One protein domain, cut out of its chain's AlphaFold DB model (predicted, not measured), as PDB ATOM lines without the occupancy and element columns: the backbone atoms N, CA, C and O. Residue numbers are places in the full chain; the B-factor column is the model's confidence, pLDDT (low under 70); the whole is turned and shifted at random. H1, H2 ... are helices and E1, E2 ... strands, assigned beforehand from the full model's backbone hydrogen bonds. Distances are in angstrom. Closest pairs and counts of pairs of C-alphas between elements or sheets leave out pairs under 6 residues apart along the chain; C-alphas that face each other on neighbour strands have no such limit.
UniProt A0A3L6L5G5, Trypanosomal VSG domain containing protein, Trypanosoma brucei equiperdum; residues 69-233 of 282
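What this domain is: This is residues 69 to 233 of the 282 residues of the protein "Trypanosomal VSG domain containing protein" of Trypanosoma brucei equiperdum (UniProt A0A3L6L5G5). Short helix H3 sits in the middle, with the small E1-E2 hairpin packed on it, H1 at its side and H5, tipped by H4, set about square to it. Away from H5, H6 and H7 lie side by side as a pair, and residues 148 to 155, of which 148 belongs to H5, stand free on the way from H5 to H6. The printed part has 165 residues, under half (70) in named elements, in order H1 H2 H3 H4 H5 H6 E1 E2 H7: mostly helix, with one antiparallel sheet, E1 - E2. It is compact, radius of gyration of the C-alphas 15.6 A, spanning 41 by 39 by 26 A.

How they stand to each other: H1, residues 75 to 78, touches H3, residues 97 to 105; closest C-alphas Met 78 and Gly 99, 4.6 A. H2, residues 84 to 87, and E2, residues 203 to 206, are near each other. Look at C-alphas Leu 104 and Arg 203, the closest of H3 and E2, 4.9 A. H5, residues 134 to 148, touches H3 with residues 140 to 144 alone, about perpendicular at 87 degrees; closest C-alphas Cys 105 and Ile 144, 7.5 A. H4, residues 122 to 126, touches H5 with its residues 136 to 140 alone; closest C-alphas Ala 123 and His 136, 5.2 A. H6, residues 158 to 169, and H7, residues 221 to 233, touch at a shallow tilt of 22 degrees, opposite ways; closest C-alphas Glu 158 and Ala 230, 4.3 A. E1, residues 187 to 190, forms a hairpin with E2: N 188 and O 205 are 2.9 A apart, within hydrogen-bond range. H3, H5, H6 and H7 have every O i to N i+4 pair within range; H4 has 0 of 1, but 2 of 2 O i to N i+3.

Where its parts are: Find H1 from C-alpha 75 at (21.361, -21.036, 95.276). H3 runs 11.8 A, H5 21.0 A, H6 16.8 A and H7 18.4 A, ending at C-alpha 233, (17.863, -7.914, 70.805).

The domain as a whole: C-alphas Ser 110 and Ala 232 are farthest apart, 42.9 A. The printed part has no cut; long links are H3 to H4, H6 to E1, E1 to E2 and E2 to H7. Look for pLDDT under 70 at residues 180, 194, 197 to 201 and 213 to 217.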
ATOM      1  N   LYS A  69      15.390 -15.151  93.578       92.44
ATOM      2  CA  LYS A  69      15.844 -13.934  94.269       92.44
ATOM      3  C   LYS A  69      16.960 -13.234  93.497       92.44
ATOM      4  O   LYS A  69      17.847 -13.869  92.938       92.44
ATOM      5  N   TYR A  70      16.943 -11.900  93.530       94.31
ATOM      6  CA  TYR A  70      17.885 -11.032  92.801       94.31
ATOM      7  C   TYR A  70      18.768 -10.184  93.733       94.31
ATOM      8  O   TYR A  70      19.227  -9.090  93.387       94.31
ATOM      9  N   ASP A  71      18.983 -10.675  94.950       92.50
ATOM     10  CA  ASP A  71      19.823 -10.069  95.986       92.50
ATOM     11  C   ASP A  71      21.159 -10.813  96.170       92.50
ATOM     12  O   ASP A  71      21.922 -10.492  97.076       92.50
ATOM     13  N   GLY A  72      21.461 -11.781  95.299       90.75
ATOM     14  CA  GLY A  72      22.685 -12.582  95.358       90.75
ATOM     15  C   GLY A  72      22.625 -13.759  96.334       90.75
ATOM     16  O   GLY A  72      23.630 -14.440  96.518       90.75
ATOM     17  N   THR A  73      21.476 -14.007  96.971       91.56
ATOM     18  CA  THR A  73      21.335 -15.074  97.974       91.56
ATOM     19  C   THR A  73      20.796 -16.390  97.423       91.56
ATOM     20  O   THR A  73      20.850 -17.402  98.123       91.56
ATOM     21  N   ASP A  74      20.274 -16.392  96.194       92.88
ATOM     22  CA  ASP A  74      19.706 -17.586  95.576       92.88
ATOM     23  C   ASP A  74      20.791 -18.646  95.317       92.88
ATOM     24  O   ASP A  74      21.911 -18.340  94.896       92.88
ATOM     25  N   GLY A  75      20.455 -19.919  95.544       89.19
ATOM     26  CA  GLY A  75      21.361 -21.036  95.276       89.19
ATOM     27  C   GLY A  75      21.729 -21.165  93.795       89.19
ATOM     28  O   GLY A  75      22.813 -21.653  93.480       89.19
ATOM     29  N   LYS A  76      20.878 -20.677  92.882       91.94
ATOM     30  CA  LYS A  76      21.176 -20.592  91.443       91.94
ATOM     31  C   LYS A  76      22.213 -19.518  91.111       91.94
ATOM     32  O   LYS A  76      22.878 -19.633  90.087       91.94
ATOM     33  N   THR A  77      22.399 -18.527  91.984       92.75
ATOM     34  CA  THR A  77      23.390 -17.463  91.788       92.75
ATOM     35  C   THR A  77      24.803 -17.916  92.153       92.75
ATOM     36  O   THR A  77      25.733 -17.692  91.384       92.75
ATOM     37  N   MET A  78      24.974 -18.541  93.321       79.88
ATOM     38  CA  MET A  78      26.287 -18.745  93.959       79.88
ATOM     39  C   MET A  78      26.499 -20.152  94.545       79.88
ATOM     40  O   MET A  78      27.574 -20.450  95.054       79.88
ATOM     41  N   GLY A  79      25.479 -21.017  94.529       76.50
ATOM     42  CA  GLY A  79      25.524 -22.308  95.220       76.50
ATOM     43  C   GLY A  79      25.530 -22.201  96.753       76.50
ATOM     44  O   GLY A  79      25.276 -21.145  97.352       76.50
ATOM     45  N   THR A  80      25.782 -23.337  97.405       71.19
ATOM     46  CA  THR A  80      25.681 -23.509  98.864       71.19
ATOM     47  C   THR A  80      26.859 -22.916  99.640       71.19
ATOM     48  O   THR A  80      26.730 -22.739 100.843       71.19
ATOM     49  N   LEU A  81      27.930 -22.514  98.947       78.81
ATOM     50  CA  LEU A  81      29.232 -22.126  99.495       78.81
ATOM     51  C   LEU A  81      29.887 -23.222 100.349       78.81
ATOM     52  O   LEU A  81      29.565 -23.391 101.520       78.81
ATOM     53  N   GLY A  82      30.828 -23.956  99.756       83.94
ATOM     54  CA  GLY A  82      31.672 -24.936 100.439       83.94
ATOM     55  C   GLY A  82      33.093 -24.407 100.590       83.94
ATOM     56  O   GLY A  82      33.442 -23.765 101.579       83.94
ATOM     57  N   THR A  83      33.926 -24.661  99.587       85.69
ATOM     58  CA  THR A  83      35.274 -24.094  99.502       85.69
ATOM     59  C   THR A  83      35.334 -23.138  98.325       85.69
ATOM     60  O   THR A  83      34.750 -23.398  97.275       85.69
ATOM     61  N   ARG A  84      36.099 -22.052  98.468       86.50
ATOM     62  CA  ARG A  84      36.268 -21.087  97.378       86.50
ATOM     63  C   ARG A  84      36.779 -21.756  96.104       86.50
ATOM     64  O   ARG A  84      36.295 -21.426  95.033       86.50
ATOM     65  N   ASN A  85      37.691 -22.720  96.233       83.88
ATOM     66  CA  ASN A  85      38.212 -23.462  95.088       83.88
ATOM     67  C   ASN A  85      37.098 -24.183  94.311       83.88
ATOM     68  O   ASN A  85      37.016 -24.067  93.095       83.88
ATOM     69  N   ASN A  86      36.199 -24.876  95.016       86.44
ATOM     70  CA  ASN A  86      35.127 -25.634  94.374       86.44
ATOM     71  C   ASN A  86      34.000 -24.731  93.865       86.44
ATOM     72  O   ASN A  86      33.381 -25.031  92.848       86.44
ATOM     73  N   ASP A  87      33.706 -23.639  94.573       89.31
ATOM     74  CA  ASP A  87      32.622 -22.727  94.202       89.31
ATOM     75  C   ASP A  87      33.015 -21.809  93.035       89.31
ATOM     76  O   ASP A  87      32.161 -21.435  92.235       89.31
ATOM     77  N   CYS A  88      34.304 -21.480  92.919       90.44
ATOM     78  CA  CYS A  88      34.864 -20.622  91.874       90.44
ATOM     79  C   CYS A  88      35.466 -21.399  90.701       90.44
ATOM     80  O   CYS A  88      36.197 -20.822  89.898       90.44
ATOM     81  N   LYS A  89      35.122 -22.683  90.585       88.62
ATOM     82  CA  LYS A  89      35.473 -23.562  89.473       88.62
ATOM     83  C   LYS A  89      34.207 -24.124  88.834       88.62
ATOM     84  O   LYS A  89      33.209 -24.375  89.516       88.62
ATOM     85  N   THR A  90      34.205 -24.283  87.517       88.38
ATOM     86  CA  THR A  90      33.113 -24.955  86.804       88.38
ATOM     87  C   THR A  90      32.954 -26.401  87.311       88.38
ATOM     88  O   THR A  90      33.954 -27.054  87.608       88.38
ATOM     89  N   PRO A  91      31.713 -26.898  87.496       86.44
ATOM     90  CA  PRO A  91      30.441 -26.307  87.060       86.44
ATOM     91  C   PRO A  91      29.795 -25.313  88.038       86.44
ATOM     92  O   PRO A  91      28.704 -24.819  87.761       86.44
ATOM     93  N   SER A  92      30.381 -25.047  89.209       88.88
ATOM     94  CA  SER A  92      29.795 -24.106  90.180       88.88
ATOM     95  C   SER A  92      29.926 -22.656  89.724       88.88
ATOM     96  O   SER A  92      28.950 -21.905  89.802       88.88
ATOM     97  N   ALA A  93      31.098 -22.304  89.199       90.38
ATOM     98  CA  ALA A  93      31.328 -21.064  88.476       90.38
ATOM     99  C   ALA A  93      30.629 -21.057  87.112       90.38
ATOM    100  O   ALA A  93      30.275 -22.102  86.567       90.38
ATOM    101  N   GLY A  94      30.421 -19.869  86.543       92.56
ATOM    102  CA  GLY A  94      29.793 -19.725  85.230       92.56
ATOM    103  C   GLY A  94      28.266 -19.870  85.234       92.56
ATOM    104  O   GLY A  94      27.630 -19.601  84.215       92.56
ATOM    105  N   LYS A  95      27.646 -20.195  86.377       93.38
ATOM    106  CA  LYS A  95      26.179 -20.201  86.537       93.38
ATOM    107  C   LYS A  95      25.572 -18.808  86.418       93.38
ATOM    108  O   LYS A  95      24.487 -18.656  85.863       93.38
ATOM    109  N   SER A  96      26.246 -17.801  86.972       96.69
ATOM    110  CA  SER A  96      25.777 -16.417  86.979       96.69
ATOM    111  C   SER A  96      26.935 -15.423  87.062       96.69
ATOM    112  O   SER A  96      27.959 -15.700  87.687       96.69
ATOM    113  N   ILE A  97      26.754 -14.232  86.489       97.12
ATOM    114  CA  ILE A  97      27.740 -13.145  86.580       97.12
ATOM    115  C   ILE A  97      27.919 -12.693  88.032       97.12
ATOM    116  O   ILE A  97      29.031 -12.367  88.441       97.12
ATOM    117  N   VAL A  98      26.845 -12.654  88.829       96.44
ATOM    118  CA  VAL A  98      26.955 -12.307  90.252       96.44
ATOM    119  C   VAL A  98      27.835 -13.324  90.970       96.44
ATOM    120  O   VAL A  98      28.708 -12.910  91.725       96.44
ATOM    121  N   GLY A  99      27.667 -14.619  90.699       94.75
ATOM    122  CA  GLY A  99      28.502 -15.661  91.291       94.75
ATOM    123  C   GLY A  99      29.984 -15.487  90.977       94.75
ATOM    124  O   GLY A  99      30.825 -15.422  91.876       94.75
ATOM    125  N   ASP A 100      30.290 -15.262  89.706       95.38
ATOM    126  CA  ASP A 100      31.659 -15.021  89.258       95.38
ATOM    127  C   ASP A 100      32.249 -13.738  89.878       95.38
ATOM    128  O   ASP A 100      33.404 -13.709  90.307       95.38
ATOM    129  N   LEU A 101      31.451 -12.673  90.026       95.19
ATOM    130  CA  LEU A 101      31.882 -11.444  90.702       95.19
ATOM    131  C   LEU A 101      32.179 -11.653  92.188       95.19
ATOM    132  O   LEU A 101      33.082 -11.006  92.714       95.19
ATOM    133  N   PHE A 102      31.471 -12.538  92.883       92.56
ATOM    134  CA  PHE A 102      31.841 -12.906  94.252       92.56
ATOM    135  C   PHE A 102      33.198 -13.604  94.289       92.56
ATOM    136  O   PHE A 102      34.050 -13.242  95.101       92.56
ATOM    137  N   CYS A 103      33.435 -14.551  93.386       91.38
ATOM    138  CA  CYS A 103      34.715 -15.240  93.268       91.38
ATOM    139  C   CYS A 103      35.889 -14.293  92.991       91.38
ATOM    140  O   CYS A 103      36.978 -14.478  93.538       91.38
ATOM    141  N   LEU A 104      35.659 -13.218  92.238       92.38
ATOM    142  CA  LEU A 104      36.667 -12.190  91.973       92.38
ATOM    143  C   LEU A 104      36.815 -11.182  93.120       92.38
ATOM    144  O   LEU A 104      37.931 -10.811  93.486       92.38
ATOM    145  N   CYS A 105      35.698 -10.720  93.681       91.62
ATOM    146  CA  CYS A 105      35.670  -9.503  94.490       91.62
ATOM    147  C   CYS A 105      35.486  -9.738  95.987       91.62
ATOM    148  O   CYS A 105      35.939  -8.907  96.772       91.62
ATOM    149  N   ALA A 106      34.826 -10.824  96.399       89.88
ATOM    150  CA  ALA A 106      34.531 -11.058  97.806       89.88
ATOM    151  C   ALA A 106      35.803 -11.418  98.579       89.88
ATOM    152  O   ALA A 106      36.602 -12.269  98.168       89.88
ATOM    153  N   VAL A 107      35.973 -10.769  99.722       86.81
ATOM    154  CA  VAL A 107      37.090 -10.964 100.641       86.81
ATOM    155  C   VAL A 107      36.534 -11.396 101.986       86.81
ATOM    156  O   VAL A 107      35.827 -10.631 102.640       86.81
ATOM    157  N   ASP A 108      36.840 -12.634 102.365       85.44
ATOM    158  CA  ASP A 108      36.478 -13.190 103.664       85.44
ATOM    159  C   ASP A 108      37.493 -12.791 104.752       85.44
ATOM    160  O   ASP A 108      38.454 -12.048 104.503       85.44
ATOM    161  N   ASN A 109      37.276 -13.260 105.980       84.94
ATOM    162  CA  ASN A 109      38.118 -12.902 107.121       84.94
ATOM    163  C   ASN A 109      39.583 -13.366 107.008       84.94
ATOM    164  O   ASN A 109      40.434 -12.812 107.700       84.94
ATOM    165  N   SER A 110      39.907 -14.312 106.118       79.62
ATOM    166  CA  SER A 110      41.279 -14.804 105.953       79.62
ATOM    167  C   SER A 110      42.207 -13.749 105.343       79.62
ATOM    168  O   SER A 110      43.413 -13.792 105.567       79.62
ATOM    169  N   HIS A 111      41.659 -12.804 104.566       78.19
ATOM    170  CA  HIS A 111      42.414 -11.801 103.801       78.19
ATOM    171  C   HIS A 111      41.785 -10.411 103.915       78.19
ATOM    172  O   HIS A 111      41.746  -9.660 102.943       78.19
ATOM    173  N   ALA A 112      41.304 -10.047 105.107       79.75
ATOM    174  CA  ALA A 112      40.478  -8.863 105.363       79.75
ATOM    175  C   ALA A 112      41.041  -7.514 104.853       79.75
ATOM    176  O   ALA A 112      40.278  -6.561 104.705       79.75
ATOM    177  N   ALA A 113      42.340  -7.388 104.570       82.50
ATOM    178  CA  ALA A 113      42.929  -6.167 104.008       82.50
ATOM    179  C   ALA A 113      42.854  -6.071 102.467       82.50
ATOM    180  O   ALA A 113      43.051  -4.992 101.908       82.50
ATOM    181  N   ALA A 114      42.581  -7.177 101.766       83.69
ATOM    182  CA  ALA A 114      42.603  -7.230 100.307       83.69
ATOM    183  C   ALA A 114      41.422  -6.473  99.671       83.69
ATOM    184  O   ALA A 114      40.318  -6.439 100.211       83.69
ATOM    185  N   LYS A 115      41.654  -5.897  98.483       88.94
ATOM    186  CA  LYS A 115      40.642  -5.199  97.664       88.94
ATOM    187  C   LYS A 115      40.794  -5.579  96.185       88.94
ATOM    188  O   LYS A 115      41.164  -4.735  95.370       88.94
ATOM    189  N   PRO A 116      40.550  -6.845  95.812       87.69
ATOM    190  CA  PRO A 116      40.898  -7.364  94.485       87.69
ATOM    191  C   PRO A 116      40.150  -6.688  93.333       87.69
ATOM    192  O   PRO A 116      40.681  -6.580  92.234       87.69
ATOM    193  N   CYS A 117      38.956  -6.158  93.599       91.00
ATOM    194  CA  CYS A 117      38.188  -5.371  92.634       91.00
ATOM    195  C   CYS A 117      38.264  -3.852  92.882       91.00
ATOM    196  O   CYS A 117      37.469  -3.097  92.326       91.00
ATOM    197  N   GLY A 118      39.201  -3.390  93.721       90.69
ATOM    198  CA  GLY A 118      39.410  -1.971  94.034       90.69
ATOM    199  C   GLY A 118      38.454  -1.378  95.076       90.69
ATOM    200  O   GLY A 118      38.513  -0.183  95.347       90.69
ATOM    201  N   PHE A 119      37.592  -2.190  95.688       91.19
ATOM    202  CA  PHE A 119      36.694  -1.788  96.770       91.19
ATOM    203  C   PHE A 119      36.645  -2.858  97.859       91.19
ATOM    204  O   PHE A 119      37.175  -3.957  97.692       91.19
ATOM    205  N   ASP A 120      36.026  -2.502  98.981       89.00
ATOM    206  CA  ASP A 120      35.899  -3.371 100.139       89.00
ATOM    207  C   ASP A 120      34.542  -4.097 100.175       89.00
ATOM    208  O   ASP A 120      33.498  -3.499  99.910       89.00
ATOM    209  N   THR A 121      34.554  -5.376 100.546       88.94
ATOM    210  CA  THR A 121      33.362  -6.190 100.814       88.94
ATOM    211  C   THR A 121      33.259  -6.484 102.308       88.94
ATOM    212  O   THR A 121      33.356  -7.636 102.727       88.94
ATOM    213  N   THR A 122      33.078  -5.448 103.132       86.50
ATOM    214  CA  THR A 122      33.146  -5.539 104.604       86.50
ATOM    215  C   THR A 122      32.283  -6.655 105.191       86.50
ATOM    216  O   THR A 122      32.720  -7.344 106.105       86.50
ATOM    217  N   ALA A 123      31.087  -6.881 104.643       85.81
ATOM    218  CA  ALA A 123      30.197  -7.936 105.116       85.81
ATOM    219  C   ALA A 123      30.775  -9.348 104.924       85.81
ATOM    220  O   ALA A 123      30.607 -10.189 105.800       85.81
ATOM    221  N   ALA A 124      31.496  -9.613 103.830       82.75
ATOM    222  CA  ALA A 124      32.140 -10.912 103.621       82.75
ATOM    223  C   ALA A 124      33.233 -11.192 104.668       82.75
ATOM    224  O   ALA A 124      33.482 -12.343 105.003       82.75
ATOM    225  N   LYS A 125      33.827 -10.161 105.282       85.19
ATOM    226  CA  LYS A 125      34.828 -10.327 106.349       85.19
ATOM    227  C   LYS A 125      34.244 -10.811 107.676       85.19
ATOM    228  O   LYS A 125      35.004 -11.106 108.589       85.19
ATOM    229  N   GLY A 126      32.917 -10.872 107.802       82.38
ATOM    230  CA  GLY A 126      32.242 -11.362 109.003       82.38
ATOM    231  C   GLY A 126      32.422 -12.863 109.253       82.38
ATOM    232  O   GLY A 126      32.087 -13.333 110.336       82.38
ATOM    233  N   GLY A 127      32.960 -13.619 108.287       84.06
ATOM    234  CA  GLY A 127      33.195 -15.055 108.420       84.06
ATOM    235  C   GLY A 127      34.214 -15.592 107.420       84.06
ATOM    236  O   GLY A 127      34.825 -14.838 106.662       84.06
ATOM    237  N   THR A 128      34.395 -16.910 107.436       87.75
ATOM    238  CA  THR A 128      35.125 -17.655 106.400       87.75
ATOM    239  C   THR A 128      34.215 -17.890 105.195       87.75
ATOM    240  O   THR A 128      32.994 -17.885 105.344       87.75
ATOM    241  N   TRP A 129      34.776 -18.170 104.017       87.25
ATOM    242  CA  TRP A 129      34.003 -18.479 102.806       87.25
ATOM    243  C   TRP A 129      32.819 -19.444 103.030       87.25
ATOM    244  O   TRP A 129      31.682 -19.116 102.693       87.25
ATOM    245  N   ALA A 130      33.072 -20.587 103.677       87.69
ATOM    246  CA  ALA A 130      32.074 -21.626 103.961       87.69
ATOM    247  C   ALA A 130      30.951 -21.169 104.911       87.69
ATOM    248  O   ALA A 130      29.889 -21.780 104.975       87.69
ATOM    249  N   THR A 131      31.187 -20.108 105.686       86.19
ATOM    250  CA  THR A 131      30.255 -19.603 106.708       86.19
ATOM    251  C   THR A 131      29.553 -18.312 106.285       86.19
ATOM    252  O   THR A 131      28.788 -17.733 107.062       86.19
ATOM    253  N   LEU A 132      29.746 -17.861 105.038       84.94
ATOM    254  CA  LEU A 132      29.041 -16.706 104.483       84.94
ATOM    255  C   LEU A 132      27.549 -17.012 104.283       84.94
ATOM    256  O   LEU A 132      27.090 -17.395 103.205       84.94
ATOM    257  N   GLY A 133      26.772 -16.803 105.346       85.31
ATOM    258  CA  GLY A 133      25.315 -16.907 105.321       85.31
ATOM    259  C   GLY A 133      24.624 -15.854 104.441       85.31
ATOM    260  O   GLY A 133      25.238 -14.931 103.902       85.31
ATOM    261  N   THR A 134      23.299 -15.969 104.339       89.00
ATOM    262  CA  THR A 134      22.423 -15.133 103.498       89.00
ATOM    263  C   THR A 134      22.657 -13.631 103.671       89.00
ATOM    264  O   THR A 134      22.791 -12.921 102.678       89.00
ATOM    265  N   THR A 135      22.768 -13.144 104.910       89.38
ATOM    266  CA  THR A 135      23.006 -11.719 105.195       89.38
ATOM    267  C   THR A 135      24.343 -11.237 104.627       89.38
ATOM    268  O   THR A 135      24.404 -10.174 104.008       89.38
ATOM    269  N   HIS A 136      25.406 -12.036 104.771       89.88
ATOM    270  CA  HIS A 136      26.726 -11.713 104.227       89.88
ATOM    271  C   HIS A 136      26.707 -11.697 102.699       89.88
ATOM    272  O   HIS A 136      27.256 -10.772 102.099       89.88
ATOM    273  N   LYS A 137      26.026 -12.664 102.065       90.81
ATOM    274  CA  LYS A 137      25.819 -12.683 100.609       90.81
ATOM    275  C   LYS A 137      25.090 -11.418 100.146       90.81
ATOM    276  O   LYS A 137      25.637 -10.660  99.349       90.81
ATOM    277  N   ALA A 138      23.919 -11.118 100.704       93.12
ATOM    278  CA  ALA A 138      23.128  -9.954 100.301       93.12
ATOM    279  C   ALA A 138      23.913  -8.634 100.411       93.12
ATOM    280  O   ALA A 138      23.940  -7.831  99.475       93.12
ATOM    281  N   ALA A 139      24.611  -8.424 101.529       93.44
ATOM    282  CA  ALA A 139      25.407  -7.219 101.746       93.44
ATOM    283  C   ALA A 139      26.659  -7.157 100.849       93.44
ATOM    284  O   ALA A 139      27.008  -6.086 100.349       93.44
ATOM    285  N   THR A 140      27.308  -8.295 100.585       92.88
ATOM    286  CA  THR A 140      28.442  -8.374  99.649       92.88
ATOM    287  C   THR A 140      28.002  -8.032  98.231       92.88
ATOM    288  O   THR A 140      28.634  -7.205  97.572       92.88
ATOM    289  N   TRP A 141      26.870  -8.580  97.779       94.69
ATOM    290  CA  TRP A 141      26.297  -8.217  96.488       94.69
ATOM    291  C   TRP A 141      25.940  -6.730  96.426       94.69
ATOM    292  O   TRP A 141      26.253  -6.066  95.439       94.69
ATOM    293  N   ALA A 142      25.342  -6.172  97.480       95.00
ATOM    294  CA  ALA A 142      25.032  -4.747  97.535       95.00
ATOM    295  C   ALA A 142      26.290  -3.871  97.369       95.00
ATOM    296  O   ALA A 142      26.249  -2.885  96.626       95.00
ATOM    297  N   ALA A 143      27.413  -4.253  97.988       94.50
ATOM    298  CA  ALA A 143      28.696  -3.567  97.834       94.50
ATOM    299  C   ALA A 143      29.227  -3.648  96.392       94.50
ATOM    300  O   ALA A 143      29.533  -2.613  95.795       94.50
ATOM    301  N   ILE A 144      29.249  -4.849  95.796       94.94
ATOM    302  CA  ILE A 144      29.656  -5.062  94.395       94.94
ATOM    303  C   ILE A 144      28.783  -4.221  93.454       94.94
ATOM    304  O   ILE A 144      29.285  -3.440  92.645       94.94
ATOM    305  N   LYS A 145      27.458  -4.315  93.601       93.88
ATOM    306  CA  LYS A 145      26.488  -3.570  92.793       93.88
ATOM    307  C   LYS A 145      26.685  -2.062  92.922       93.88
ATOM    308  O   LYS A 145      26.558  -1.354  91.925       93.88
ATOM    309  N   SER A 146      26.996  -1.564  94.120       94.56
ATOM    310  CA  SER A 146      27.307  -0.150  94.358       94.56
ATOM    311  C   SER A 146      28.565   0.287  93.603       94.56
ATOM    312  O   SER A 146      28.532   1.287  92.888       94.56
ATOM    313  N   ALA A 147      29.641  -0.503  93.664       92.69
ATOM    314  CA  ALA A 147      30.865  -0.229  92.914       92.69
ATOM    315  C   ALA A 147      30.605  -0.189  91.396       92.69
ATOM    316  O   ALA A 147      31.045   0.739  90.714       92.69
ATOM    317  N   CYS A 148      29.798  -1.121  90.874       92.12
ATOM    318  CA  CYS A 148      29.431  -1.173  89.458       92.12
ATOM    319  C   CYS A 148      28.639   0.052  88.962       92.12
ATOM    320  O   CYS A 148      28.711   0.353  87.772       92.12
ATOM    321  N   LYS A 149      27.921   0.794  89.825       90.50
ATOM    322  CA  LYS A 149      27.149   1.991  89.413       90.50
ATOM    323  C   LYS A 149      28.014   3.096  88.804       90.50
ATOM    324  O   LYS A 149      27.492   3.906  88.046       90.50
ATOM    325  N   HIS A 150      29.308   3.114  89.117       86.44
ATOM    326  CA  HIS A 150      30.266   4.083  88.583       86.44
ATOM    327  C   HIS A 150      30.744   3.732  87.166       86.44
ATOM    328  O   HIS A 150      31.515   4.480  86.569       86.44
ATOM    329  N   ARG A 151      30.326   2.586  86.616       84.69
ATOM    330  CA  ARG A 151      30.645   2.197  85.242       84.69
ATOM    331  C   ARG A 151      29.614   2.778  84.269       84.69
ATOM    332  O   ARG A 151      28.423   2.800  84.592       84.69
ATOM    333  N   PRO A 152      30.041   3.212  83.067       86.25
ATOM    334  CA  PRO A 152      29.115   3.607  82.016       86.25
ATOM    335  C   PRO A 152      28.101   2.498  81.740       86.25
ATOM    336  O   PRO A 152      28.463   1.323  81.673       86.25
ATOM    337  N   LYS A 153      26.834   2.879  81.568       87.06
ATOM    338  CA  LYS A 153      25.768   1.957  81.175       87.06
ATOM    339  C   LYS A 153      25.719   1.922  79.649       87.06
ATOM    340  O   LYS A 153      25.285   2.914  79.060       87.06
ATOM    341  N   PRO A 154      26.195   0.850  78.997       85.69
ATOM    342  CA  PRO A 154      26.130   0.774  77.549       85.69
ATOM    343  C   PRO A 154      24.669   0.660  77.097       85.69
ATOM    344  O   PRO A 154      23.824   0.119  77.814       85.69
ATOM    345  N   GLN A 155      24.381   1.165  75.899       89.12
ATOM    346  CA  GLN A 155      23.082   0.962  75.264       89.12
ATOM    347  C   GLN A 155      22.918  -0.511  74.906       89.12
ATOM    348  O   GLN A 155      23.793  -1.118  74.287       89.12
ATOM    349  N   LEU A 156      21.794  -1.093  75.309       90.88
ATOM    350  CA  LEU A 156      21.547  -2.505  75.091       90.88
ATOM    351  C   LEU A 156      21.263  -2.771  73.611       90.88
ATOM    352  O   LEU A 156      20.340  -2.210  73.032       90.88
ATOM    353  N   SER A 157      22.075  -3.626  73.003       94.94
ATOM    354  CA  SER A 157      21.966  -4.030  71.602       94.94
ATOM    355  C   SER A 157      22.627  -5.388  71.414       94.94
ATOM    356  O   SER A 157      23.465  -5.788  72.228       94.94
ATOM    357  N   GLU A 158      22.306  -6.065  70.311       97.56
ATOM    358  CA  GLU A 158      23.003  -7.286  69.901       97.56
ATOM    359  C   GLU A 158      24.524  -7.070  69.889       97.56
ATOM    360  O   GLU A 158      25.266  -7.798  70.548       97.56
ATOM    361  N   HIS A 159      24.988  -6.023  69.198       96.94
ATOM    362  CA  HIS A 159      26.412  -5.708  69.090       96.94
ATOM    363  C   HIS A 159      27.075  -5.513  70.460       96.94
ATOM    364  O   HIS A 159      28.170  -6.022  70.700       96.94
ATOM    365  N   THR A 160      26.409  -4.809  71.380       96.12
ATOM    366  CA  THR A 160      26.935  -4.590  72.735       96.12
ATOM    367  C   THR A 160      27.056  -5.898  73.512       96.12
ATOM    368  O   THR A 160      28.092  -6.133  74.131       96.12
ATOM    369  N   LEU A 161      26.041  -6.762  73.461       96.81
ATOM    370  CA  LEU A 161      26.051  -8.048  74.163       96.81
ATOM    371  C   LEU A 161      27.144  -8.977  73.616       96.81
ATOM    372  O   LEU A 161      27.937  -9.507  74.394       96.81
ATOM    373  N   ARG A 162      27.281  -9.066  72.288       97.31
ATOM    374  CA  ARG A 162      28.369  -9.823  71.647       97.31
ATOM    375  C   ARG A 162      29.746  -9.249  71.984       97.31
ATOM    376  O   ARG A 162      30.677  -9.991  72.271       97.31
ATOM    377  N   THR A 163      29.876  -7.924  72.040       95.94
ATOM    378  CA  THR A 163      31.127  -7.261  72.444       95.94
ATOM    379  C   THR A 163      31.498  -7.579  73.890       95.94
ATOM    380  O   THR A 163      32.677  -7.759  74.191       95.94
ATOM    381  N   ILE A 164      30.521  -7.650  74.798       94.25
ATOM    382  CA  ILE A 164      30.753  -8.063  76.188       94.25
ATOM    383  C   ILE A 164      31.294  -9.495  76.224       94.25
ATOM    384  O   ILE A 164      32.307  -9.734  76.879       94.25
ATOM    385  N   GLN A 165      30.682 -10.414  75.476       95.81
ATOM    386  CA  GLN A 165      31.134 -11.802  75.365       95.81
ATOM    387  C   GLN A 165      32.568 -11.907  74.823       95.81
ATOM    388  O   GLN A 165      33.422 -12.534  75.448       95.81
ATOM    389  N   THR A 166      32.885 -11.222  73.721       96.06
ATOM    390  CA  THR A 166      34.247 -11.205  73.163       96.06
ATOM    391  C   THR A 166      35.259 -10.600  74.136       96.06
ATOM    392  O   THR A 166      36.376 -11.100  74.259       96.06
ATOM    393  N   LYS A 167      34.887  -9.533  74.855       95.50
ATOM    394  CA  LYS A 167      35.742  -8.930  75.888       95.50
ATOM    395  C   LYS A 167      35.963  -9.864  77.069       95.50
ATOM    396  O   LYS A 167      37.041  -9.832  77.640       95.50
ATOM    397  N   PHE A 168      34.969 -10.656  77.448       95.50
ATOM    398  CA  PHE A 168      35.150 -11.680  78.468       95.50
ATOM    399  C   PHE A 168      36.172 -12.720  78.004       95.50
ATOM    400  O   PHE A 168      37.184 -12.898  78.676       95.50
ATOM    401  N   LEU A 169      35.968 -13.313  76.823       93.44
ATOM    402  CA  LEU A 169      36.877 -14.324  76.277       93.44
ATOM    403  C   LEU A 169      38.312 -13.797  76.131       93.44
ATOM    404  O   LEU A 169      39.253 -14.495  76.480       93.44
ATOM    405  N   SER A 170      38.498 -12.545  75.697       94.12
ATOM    406  CA  SER A 170      39.837 -11.948  75.563       94.12
ATOM    407  C   SER A 170      40.512 -11.588  76.890       94.12
ATOM    408  O   SER A 170      41.691 -11.232  76.906       94.12
ATOM    409  N   LYS A 171      39.776 -11.633  78.005       94.12
ATOM    410  CA  LYS A 171      40.314 -11.442  79.359       94.12
ATOM    411  C   LYS A 171      40.596 -12.750  80.075       94.12
ATOM    412  O   LYS A 171      41.215 -12.702  81.142       94.12
ATOM    413  N   LEU A 172      40.175 -13.876  79.505       91.75
ATOM    414  CA  LEU A 172      40.579 -15.175  80.002       91.75
ATOM    415  C   LEU A 172      42.085 -15.346  79.820       91.75
ATOM    416  O   LEU A 172      42.673 -14.960  78.811       91.75
ATOM    417  N   LYS A 173      42.697 -15.906  80.850       89.81
ATOM    418  CA  LYS A 173      44.079 -16.363  80.891       89.81
ATOM    419  C   LYS A 173      44.059 -17.877  81.057       89.81
ATOM    420  O   LYS A 173      43.020 -18.442  81.382       89.81
ATOM    421  N   GLY A 174      45.198 -18.523  80.894       84.25
ATOM    422  CA  GLY A 174      45.332 -19.955  81.127       84.25
ATOM    423  C   GLY A 174      46.115 -20.629  80.021       84.25
ATOM    424  O   GLY A 174      46.485 -20.005  79.026       84.25
ATOM    425  N   ASP A 175      46.377 -21.906  80.243       80.81
ATOM    426  CA  ASP A 175      47.060 -22.772  79.301       80.81
ATOM    427  C   ASP A 175      46.211 -24.043  79.132       80.81
ATOM    428  O   ASP A 175      46.056 -24.809  80.090       80.81
ATOM    429  N   PRO A 176      45.632 -24.270  77.938       77.06
ATOM    430  CA  PRO A 176      44.771 -25.419  77.683       77.06
ATOM    431  C   PRO A 176      45.522 -26.757  77.701       77.06
ATOM    432  O   PRO A 176      44.870 -27.797  77.699       77.06
ATOM    433  N   SER A 177      46.861 -26.750  77.710       77.12
ATOM    434  CA  SER A 177      47.681 -27.962  77.811       77.12
ATOM    435  C   SER A 177      47.833 -28.488  79.244       77.12
ATOM    436  O   SER A 177      48.283 -29.619  79.431       77.12
ATOM    437  N   LEU A 178      47.458 -27.695  80.255       77.12
ATOM    438  CA  LEU A 178      47.539 -28.102  81.656       77.12
ATOM    439  C   LEU A 178      46.453 -29.123  82.020       77.12
ATOM    440  O   LEU A 178      45.387 -29.195  81.407       77.12
ATOM    441  N   ASP A 179      46.708 -29.891  83.079       74.75
ATOM    442  CA  ASP A 179      45.704 -30.775  83.663       74.75
ATOM    443  C   ASP A 179      44.555 -29.960  84.276       74.75
ATOM    444  O   ASP A 179      44.687 -29.379  85.350       74.75
ATOM    445  N   GLY A 180      43.405 -29.941  83.600       69.69
ATOM    446  CA  GLY A 180      42.216 -29.210  84.046       69.69
ATOM    447  C   GLY A 180      41.574 -29.725  85.343       69.69
ATOM    448  O   GLY A 180      40.662 -29.075  85.860       69.69
ATOM    449  N   GLU A 181      41.992 -30.876  85.879       71.12
ATOM    450  CA  GLU A 181      41.536 -31.330  87.200       71.12
ATOM    451  C   GLU A 181      42.242 -30.560  88.317       71.12
ATOM    452  O   GLU A 181      41.578 -30.018  89.207       71.12
ATOM    453  N   SER A 182      43.568 -30.440  88.226       71.50
ATOM    454  CA  SER A 182      44.415 -29.807  89.245       71.50
ATOM    455  C   SER A 182      44.833 -28.365  88.937       71.50
ATOM    456  O   SER A 182      45.330 -27.673  89.829       71.50
ATOM    457  N   LYS A 183      44.639 -27.893  87.699       77.88
ATOM    458  CA  LYS A 183      45.015 -26.554  87.225       77.88
ATOM    459  C   LYS A 183      43.876 -25.854  86.497       77.88
ATOM    460  O   LYS A 183      43.043 -26.477  85.846       77.88
ATOM    461  N   ALA A 184      43.890 -24.530  86.575       82.06
ATOM    462  CA  ALA A 184      42.978 -23.675  85.840       82.06
ATOM    463  C   ALA A 184      43.471 -23.514  84.391       82.06
ATOM    464  O   ALA A 184      44.388 -22.738  84.110       82.06
ATOM    465  N   THR A 185      42.872 -24.258  83.460       85.88
ATOM    466  CA  THR A 185      43.235 -24.220  82.029       85.88
ATOM    467  C   THR A 185      42.666 -23.001  81.304       85.88
ATOM    468  O   THR A 185      43.199 -22.589  80.276       85.88
ATOM    469  N   ALA A 186      41.613 -22.391  81.855       89.81
ATOM    470  CA  ALA A 186      41.063 -21.119  81.402       89.81
ATOM    471  C   ALA A 186      40.403 -20.393  82.579       89.81
ATOM    472  O   ALA A 186      39.443 -20.895  83.151       89.81
ATOM    473  N   TYR A 187      40.880 -19.206  82.943       91.62
ATOM    474  CA  TYR A 187      40.400 -18.479  84.112       91.62
ATOM    475  C   TYR A 187      40.349 -16.966  83.910       91.62
ATOM    476  O   TYR A 187      41.084 -16.385  83.112       91.62
ATOM    477  N   LEU A 188      39.495 -16.303  84.687       93.44
ATOM    478  CA  LEU A 188      39.435 -14.846  84.791       93.44
ATOM    479  C   LEU A 188      39.971 -14.405  86.151       93.44
ATOM    480  O   LEU A 188      39.546 -14.950  87.158       93.44
ATOM    481  N   GLY A 189      40.828 -13.381  86.201       90.31
ATOM    482  CA  GLY A 189      41.316 -12.782  87.453       90.31
ATOM    483  C   GLY A 189      42.804 -13.022  87.720       90.31
ATOM    484  O   GLY A 189      43.616 -13.031  86.785       90.31
ATOM    485  N   THR A 190      43.155 -13.146  89.000       85.31
ATOM    486  CA  THR A 190      44.521 -13.422  89.472       85.31
ATOM    487  C   THR A 190      44.572 -14.814  90.087       85.31
ATOM    488  O   THR A 190      43.870 -15.072  91.063       85.31
ATOM    489  N   ASP A 191      45.390 -15.688  89.519       79.75
ATOM    490  CA  ASP A 191      45.642 -17.045  89.995       79.75
ATOM    491  C   ASP A 191      46.836 -17.099  90.960       79.75
ATOM    492  O   ASP A 191      47.502 -16.096  91.223       79.75
ATOM    493  N   ASN A 192      47.106 -18.290  91.493       74.06
ATOM    494  CA  ASN A 192      48.342 -18.602  92.199       74.06
ATOM    495  C   ASN A 192      48.914 -19.927  91.670       74.06
ATOM    496  O   ASN A 192      48.386 -20.985  91.990       74.06
ATOM    497  N   ASN A 193      49.994 -19.886  90.883       72.62
ATOM    498  CA  ASN A 193      50.601 -21.059  90.228       72.62
ATOM    499  C   ASN A 193      49.619 -21.860  89.339       72.62
ATOM    500  O   ASN A 193      49.560 -23.098  89.419       72.62
ATOM    501  N   CYS A 194      48.869 -21.153  88.486       68.44
ATOM    502  CA  CYS A 194      47.849 -21.695  87.585       68.44
ATOM    503  C   CYS A 194      46.719 -22.424  88.327       68.44
ATOM    504  O   CYS A 194      46.196 -23.426  87.845       68.44
ATOM    505  N   ASP A 195      46.375 -21.944  89.519       73.19
ATOM    506  CA  ASP A 195      45.326 -22.496  90.372       73.19
ATOM    507  C   ASP A 195      44.441 -21.367  90.928       73.19
ATOM    508  O   ASP A 195      44.937 -20.325  91.380       73.19
ATOM    509  N   CYS A 196      43.123 -21.584  90.876       74.75
ATOM    510  CA  CYS A 196      42.116 -20.711  91.474       74.75
ATOM    511  C   CYS A 196      41.755 -21.080  92.922       74.75
ATOM    512  O   CYS A 196      40.949 -20.374  93.539       74.75
ATOM    513  N   GLY A 197      42.422 -22.078  93.518       61.94
ATOM    514  CA  GLY A 197      42.425 -22.297  94.964       61.94
ATOM    515  C   GLY A 197      43.252 -23.499  95.444       61.94
ATOM    516  O   GLY A 197      42.823 -24.641  95.368       61.94
ATOM    517  N   ALA A 198      44.349 -23.253  96.160       53.69
ATOM    518  CA  ALA A 198      44.342 -23.466  97.621       53.69
ATOM    519  C   ALA A 198      44.848 -22.260  98.439       53.69
ATOM    520  O   ALA A 198      44.625 -22.175  99.647       53.69
ATOM    521  N   ALA A 199      45.498 -21.287  97.797       53.44
ATOM    522  CA  ALA A 199      45.929 -20.071  98.470       53.44
ATOM    523  C   ALA A 199      44.794 -19.046  98.464       53.44
ATOM    524  O   ALA A 199      44.387 -18.543  97.419       53.44
ATOM    525  N   HIS A 200      44.337 -18.663  99.649       53.47
ATOM    526  CA  HIS A 200      43.352 -17.608  99.889       53.47
ATOM    527  C   HIS A 200      43.721 -16.218  99.304       53.47
ATOM    528  O   HIS A 200      42.936 -15.277  99.439       53.47
ATOM    529  N   ALA A 201      44.875 -16.076  98.640       60.31
ATOM    530  CA  ALA A 201      45.287 -14.911  97.861       60.31
ATOM    531  C   ALA A 201      44.783 -14.925  96.398       60.31
ATOM    532  O   ALA A 201      44.636 -13.853  95.813       60.31
ATOM    533  N   ALA A 202      44.470 -16.094  95.820       72.75
ATOM    534  CA  ALA A 202      43.942 -16.191  94.457       72.75
ATOM    535  C   ALA A 202      42.521 -15.599  94.375       72.75
ATOM    536  O   ALA A 202      41.673 -15.793  95.254       72.75
ATOM    537  N   ARG A 203      42.267 -14.806  93.334       86.62
ATOM    538  CA  ARG A 203      41.020 -14.070  93.076       86.62
ATOM    539  C   ARG A 203      40.662 -14.264  91.617       86.62
ATOM    540  O   ARG A 203      40.786 -13.346  90.802       86.62
ATOM    541  N   CYS A 204      40.285 -15.494  91.303       89.50
ATOM    542  CA  CYS A 204      39.924 -15.892  89.961       89.50
ATOM    543  C   CYS A 204      38.710 -16.816  89.921       89.50
ATOM    544  O   CYS A 204      38.210 -17.269  90.952       89.50
ATOM    545  N   VAL A 205      38.227 -17.015  88.703       92.31
ATOM    546  CA  VAL A 205      37.164 -17.946  88.340       92.31
ATOM    547  C   VAL A 205      37.741 -18.900  87.308       92.31
ATOM    548  O   VAL A 205      38.228 -18.428  86.282       92.31
ATOM    549  N   ASP A 206      37.712 -20.198  87.587       91.44
ATOM    550  CA  ASP A 206      38.195 -21.258  86.702       91.44
ATOM    551  C   ASP A 206      37.041 -21.796  85.844       91.44
ATOM    552  O   ASP A 206      36.077 -22.371  86.352       91.44
ATOM    553  N   TYR A 207      37.150 -21.584  84.536       91.38
ATOM    554  CA  TYR A 207      36.228 -22.054  83.500       91.38
ATOM    555  C   TYR A 207      36.806 -23.220  82.693       91.38
ATOM    556  O   TYR A 207      36.267 -23.570  81.640       91.38
ATOM    557  N   GLY A 208      37.920 -23.801  83.141       88.12
ATOM    558  CA  GLY A 208      38.696 -24.771  82.390       88.12
ATOM    559  C   GLY A 208      37.885 -25.969  81.908       88.12
ATOM    560  O   GLY A 208      38.012 -26.348  80.745       88.12
ATOM    561  N   SER A 209      37.005 -26.539  82.744       84.69
ATOM    562  CA  SER A 209      36.160 -27.669  82.318       84.69
ATOM    563  C   SER A 209      35.098 -27.268  81.293       84.69
ATOM    564  O   SER A 209      34.771 -28.080  80.433       84.69
ATOM    565  N   ALA A 210      34.614 -26.023  81.331       85.88
ATOM    566  CA  ALA A 210      33.563 -25.551  80.433       85.88
ATOM    567  C   ALA A 210      34.057 -25.106  79.048       85.88
ATOM    568  O   ALA A 210      33.268 -24.955  78.118       85.88
ATOM    569  N   LEU A 211      35.360 -24.859  78.909       84.81
ATOM    570  CA  LEU A 211      35.984 -24.449  77.648       84.81
ATOM    571  C   LEU A 211      36.817 -25.565  77.007       84.81
ATOM    572  O   LEU A 211      37.449 -25.346  75.972       84.81
ATOM    573  N   LYS A 212      36.803 -26.771  77.590       77.06
ATOM    574  CA  LYS A 212      37.349 -27.961  76.936       77.06
ATOM    575  C   LYS A 212      36.520 -28.280  75.682       77.06
ATOM    576  O   LYS A 212      35.295 -28.167  75.718       77.06
ATOM    577  N   PRO A 213      37.157 -28.702  74.577       62.59
ATOM    578  CA  PRO A 213      36.459 -29.188  73.393       62.59
ATOM    579  C   PRO A 213      35.847 -30.572  73.674       62.59
ATOM    580  O   PRO A 213      36.348 -31.591  73.213       62.59
ATOM    581  N   ASP A 214      34.774 -30.606  74.462       66.06
ATOM    582  CA  ASP A 214      33.985 -31.799  74.768       66.06
ATOM    583  C   ASP A 214      32.487 -31.455  74.630       66.06
ATOM    584  O   ASP A 214      32.007 -30.548  75.314       66.06
ATOM    585  N   PRO A 215      31.720 -32.143  73.761       58.22
ATOM    586  CA  PRO A 215      30.282 -31.904  73.600       58.22
ATOM    587  C   PRO A 215      29.446 -32.213  74.858       58.22
ATOM    588  O   PRO A 215      28.289 -31.799  74.928       58.22
ATOM    589  N   THR A 216      30.011 -32.923  75.839       61.88
ATOM    590  CA  THR A 216      29.415 -33.209  77.155       61.88
ATOM    591  C   THR A 216      29.955 -32.321  78.278       61.88
ATOM    592  O   THR A 216      29.503 -32.445  79.417       61.88
ATOM    593  N   GLY A 217      30.892 -31.422  77.960       61.81
ATOM    594  CA  GLY A 217      31.543 -30.544  78.922       61.81
ATOM    595  C   GLY A 217      30.581 -29.588  79.629       61.81
ATOM    596  O   GLY A 217      29.472 -29.301  79.162       61.81
ATOM    597  N   ASP A 218      31.039 -29.081  80.773       74.94
ATOM    598  CA  ASP A 218      30.341 -28.029  81.505       74.94
ATOM    599  C   ASP A 218      30.106 -26.804  80.604       74.94
ATOM    600  O   ASP A 218      30.765 -26.603  79.586       74.94
ATOM    601  N   LYS A 219      29.158 -25.945  80.973       84.88
ATOM    602  CA  LYS A 219      28.866 -24.719  80.222       84.88
ATOM    603  C   LYS A 219      28.990 -23.501  81.111       84.88
ATOM    604  O   LYS A 219      28.693 -23.552  82.303       84.88
ATOM    605  N   ILE A 220      29.346 -22.376  80.503       94.00
ATOM    606  CA  ILE A 220      29.219 -21.068  81.140       94.00
ATOM    607  C   ILE A 220      27.784 -20.589  80.900       94.00
ATOM    608  O   ILE A 220      27.507 -19.885  79.931       94.00
ATOM    609  N   SER A 221      26.851 -21.001  81.760       94.62
ATOM    610  CA  SER A 221      25.416 -20.728  81.590       94.62
ATOM    611  C   SER A 221      25.104 -19.248  81.377       94.62
ATOM    612  O   SER A 221      24.320 -18.909  80.494       94.62
ATOM    613  N   TRP A 222      25.740 -18.334  82.120       97.19
ATOM    614  CA  TRP A 222      25.470 -16.907  81.916       97.19
ATOM    615  C   TRP A 222      25.941 -16.397  80.550       97.19
ATOM    616  O   TRP A 222      25.374 -15.436  80.033       97.19
ATOM    617  N   TYR A 223      26.960 -17.022  79.954       96.75
ATOM    618  CA  TYR A 223      27.447 -16.668  78.624       96.75
ATOM    619  C   TYR A 223      26.429 -17.075  77.555       96.75
ATOM    620  O   TYR A 223      26.157 -16.290  76.644       96.75
ATOM    621  N   ASP A 224      25.821 -18.254  77.695       95.88
ATOM    622  CA  ASP A 224      24.722 -18.706  76.834       95.88
ATOM    623  C   ASP A 224      23.509 -17.777  76.955       95.88
ATOM    624  O   ASP A 224      22.926 -17.380  75.945       95.88
ATOM    625  N   GLU A 225      23.189 -17.311  78.164       98.00
ATOM    626  CA  GLU A 225      22.103 -16.346  78.345       98.00
ATOM    627  C   GLU A 225      22.397 -14.973  77.721       98.00
ATOM    628  O   GLU A 225      21.497 -14.326  77.180       98.00
ATOM    629  N   LEU A 226      23.659 -14.528  77.678       97.88
ATOM    630  CA  LEU A 226      24.011 -13.344  76.883       97.88
ATOM    631  C   LEU A 226      23.836 -13.582  75.375       97.88
ATOM    632  O   LEU A 226      23.441 -12.653  74.666       97.88
ATOM    633  N   THR A 227      24.061 -14.806  74.886       97.81
ATOM    634  CA  THR A 227      23.757 -15.184  73.494       97.81
ATOM    635  C   THR A 227      22.253 -15.113  73.227       97.81
ATOM    636  O   THR A 227      21.833 -14.519  72.230       97.81
ATOM    637  N   ASN A 228      21.431 -15.645  74.136       98.06
ATOM    638  CA  ASN A 228      19.972 -15.567  74.049       98.06
ATOM    639  C   ASN A 228      19.492 -14.109  74.031       98.06
ATOM    640  O   ASN A 228      18.707 -13.721  73.161       98.06
ATOM    641  N   ALA A 229      20.025 -13.275  74.928       98.31
ATOM    642  CA  ALA A 229      19.725 -11.849  74.971       98.31
ATOM    643  C   ALA A 229      20.129 -11.133  73.671       98.31
ATOM    644  O   ALA A 229      19.383 -10.284  73.185       98.31
ATOM    645  N   ALA A 230      21.284 -11.475  73.085       98.38
ATOM    646  CA  ALA A 230      21.757 -10.871  71.841       98.38
ATOM    647  C   ALA A 230      20.837 -11.212  70.662       98.38
ATOM    648  O   ALA A 230      20.458 -10.325  69.896       98.38
ATOM    649  N   ASN A 231      20.419 -12.475  70.557       98.31
ATOM    650  CA  ASN A 231      19.500 -12.929  69.516       98.31
ATOM    651  C   ASN A 231      18.114 -12.272  69.661       98.31
ATOM    652  O   ASN A 231      17.538 -11.815  68.672       98.31
ATOM    653  N   ALA A 232      17.603 -12.155  70.890       98.25
ATOM    654  CA  ALA A 232      16.350 -11.452  71.161       98.25
ATOM    655  C   ALA A 232      16.462  -9.945  70.856       98.25
ATOM    656  O   ALA A 232      15.547  -9.365  70.272       98.25
ATOM    657  N   ALA A 233      17.601  -9.311  71.156       98.25
ATOM    658  CA  ALA A 233      17.863  -7.914  70.805       98.25
ATOM    659  C   ALA A 233      17.872  -7.684  69.285       98.25
ATOM    660  O   ALA A 233      17.290  -6.705  68.816       98.25
TER     661      ALA A 233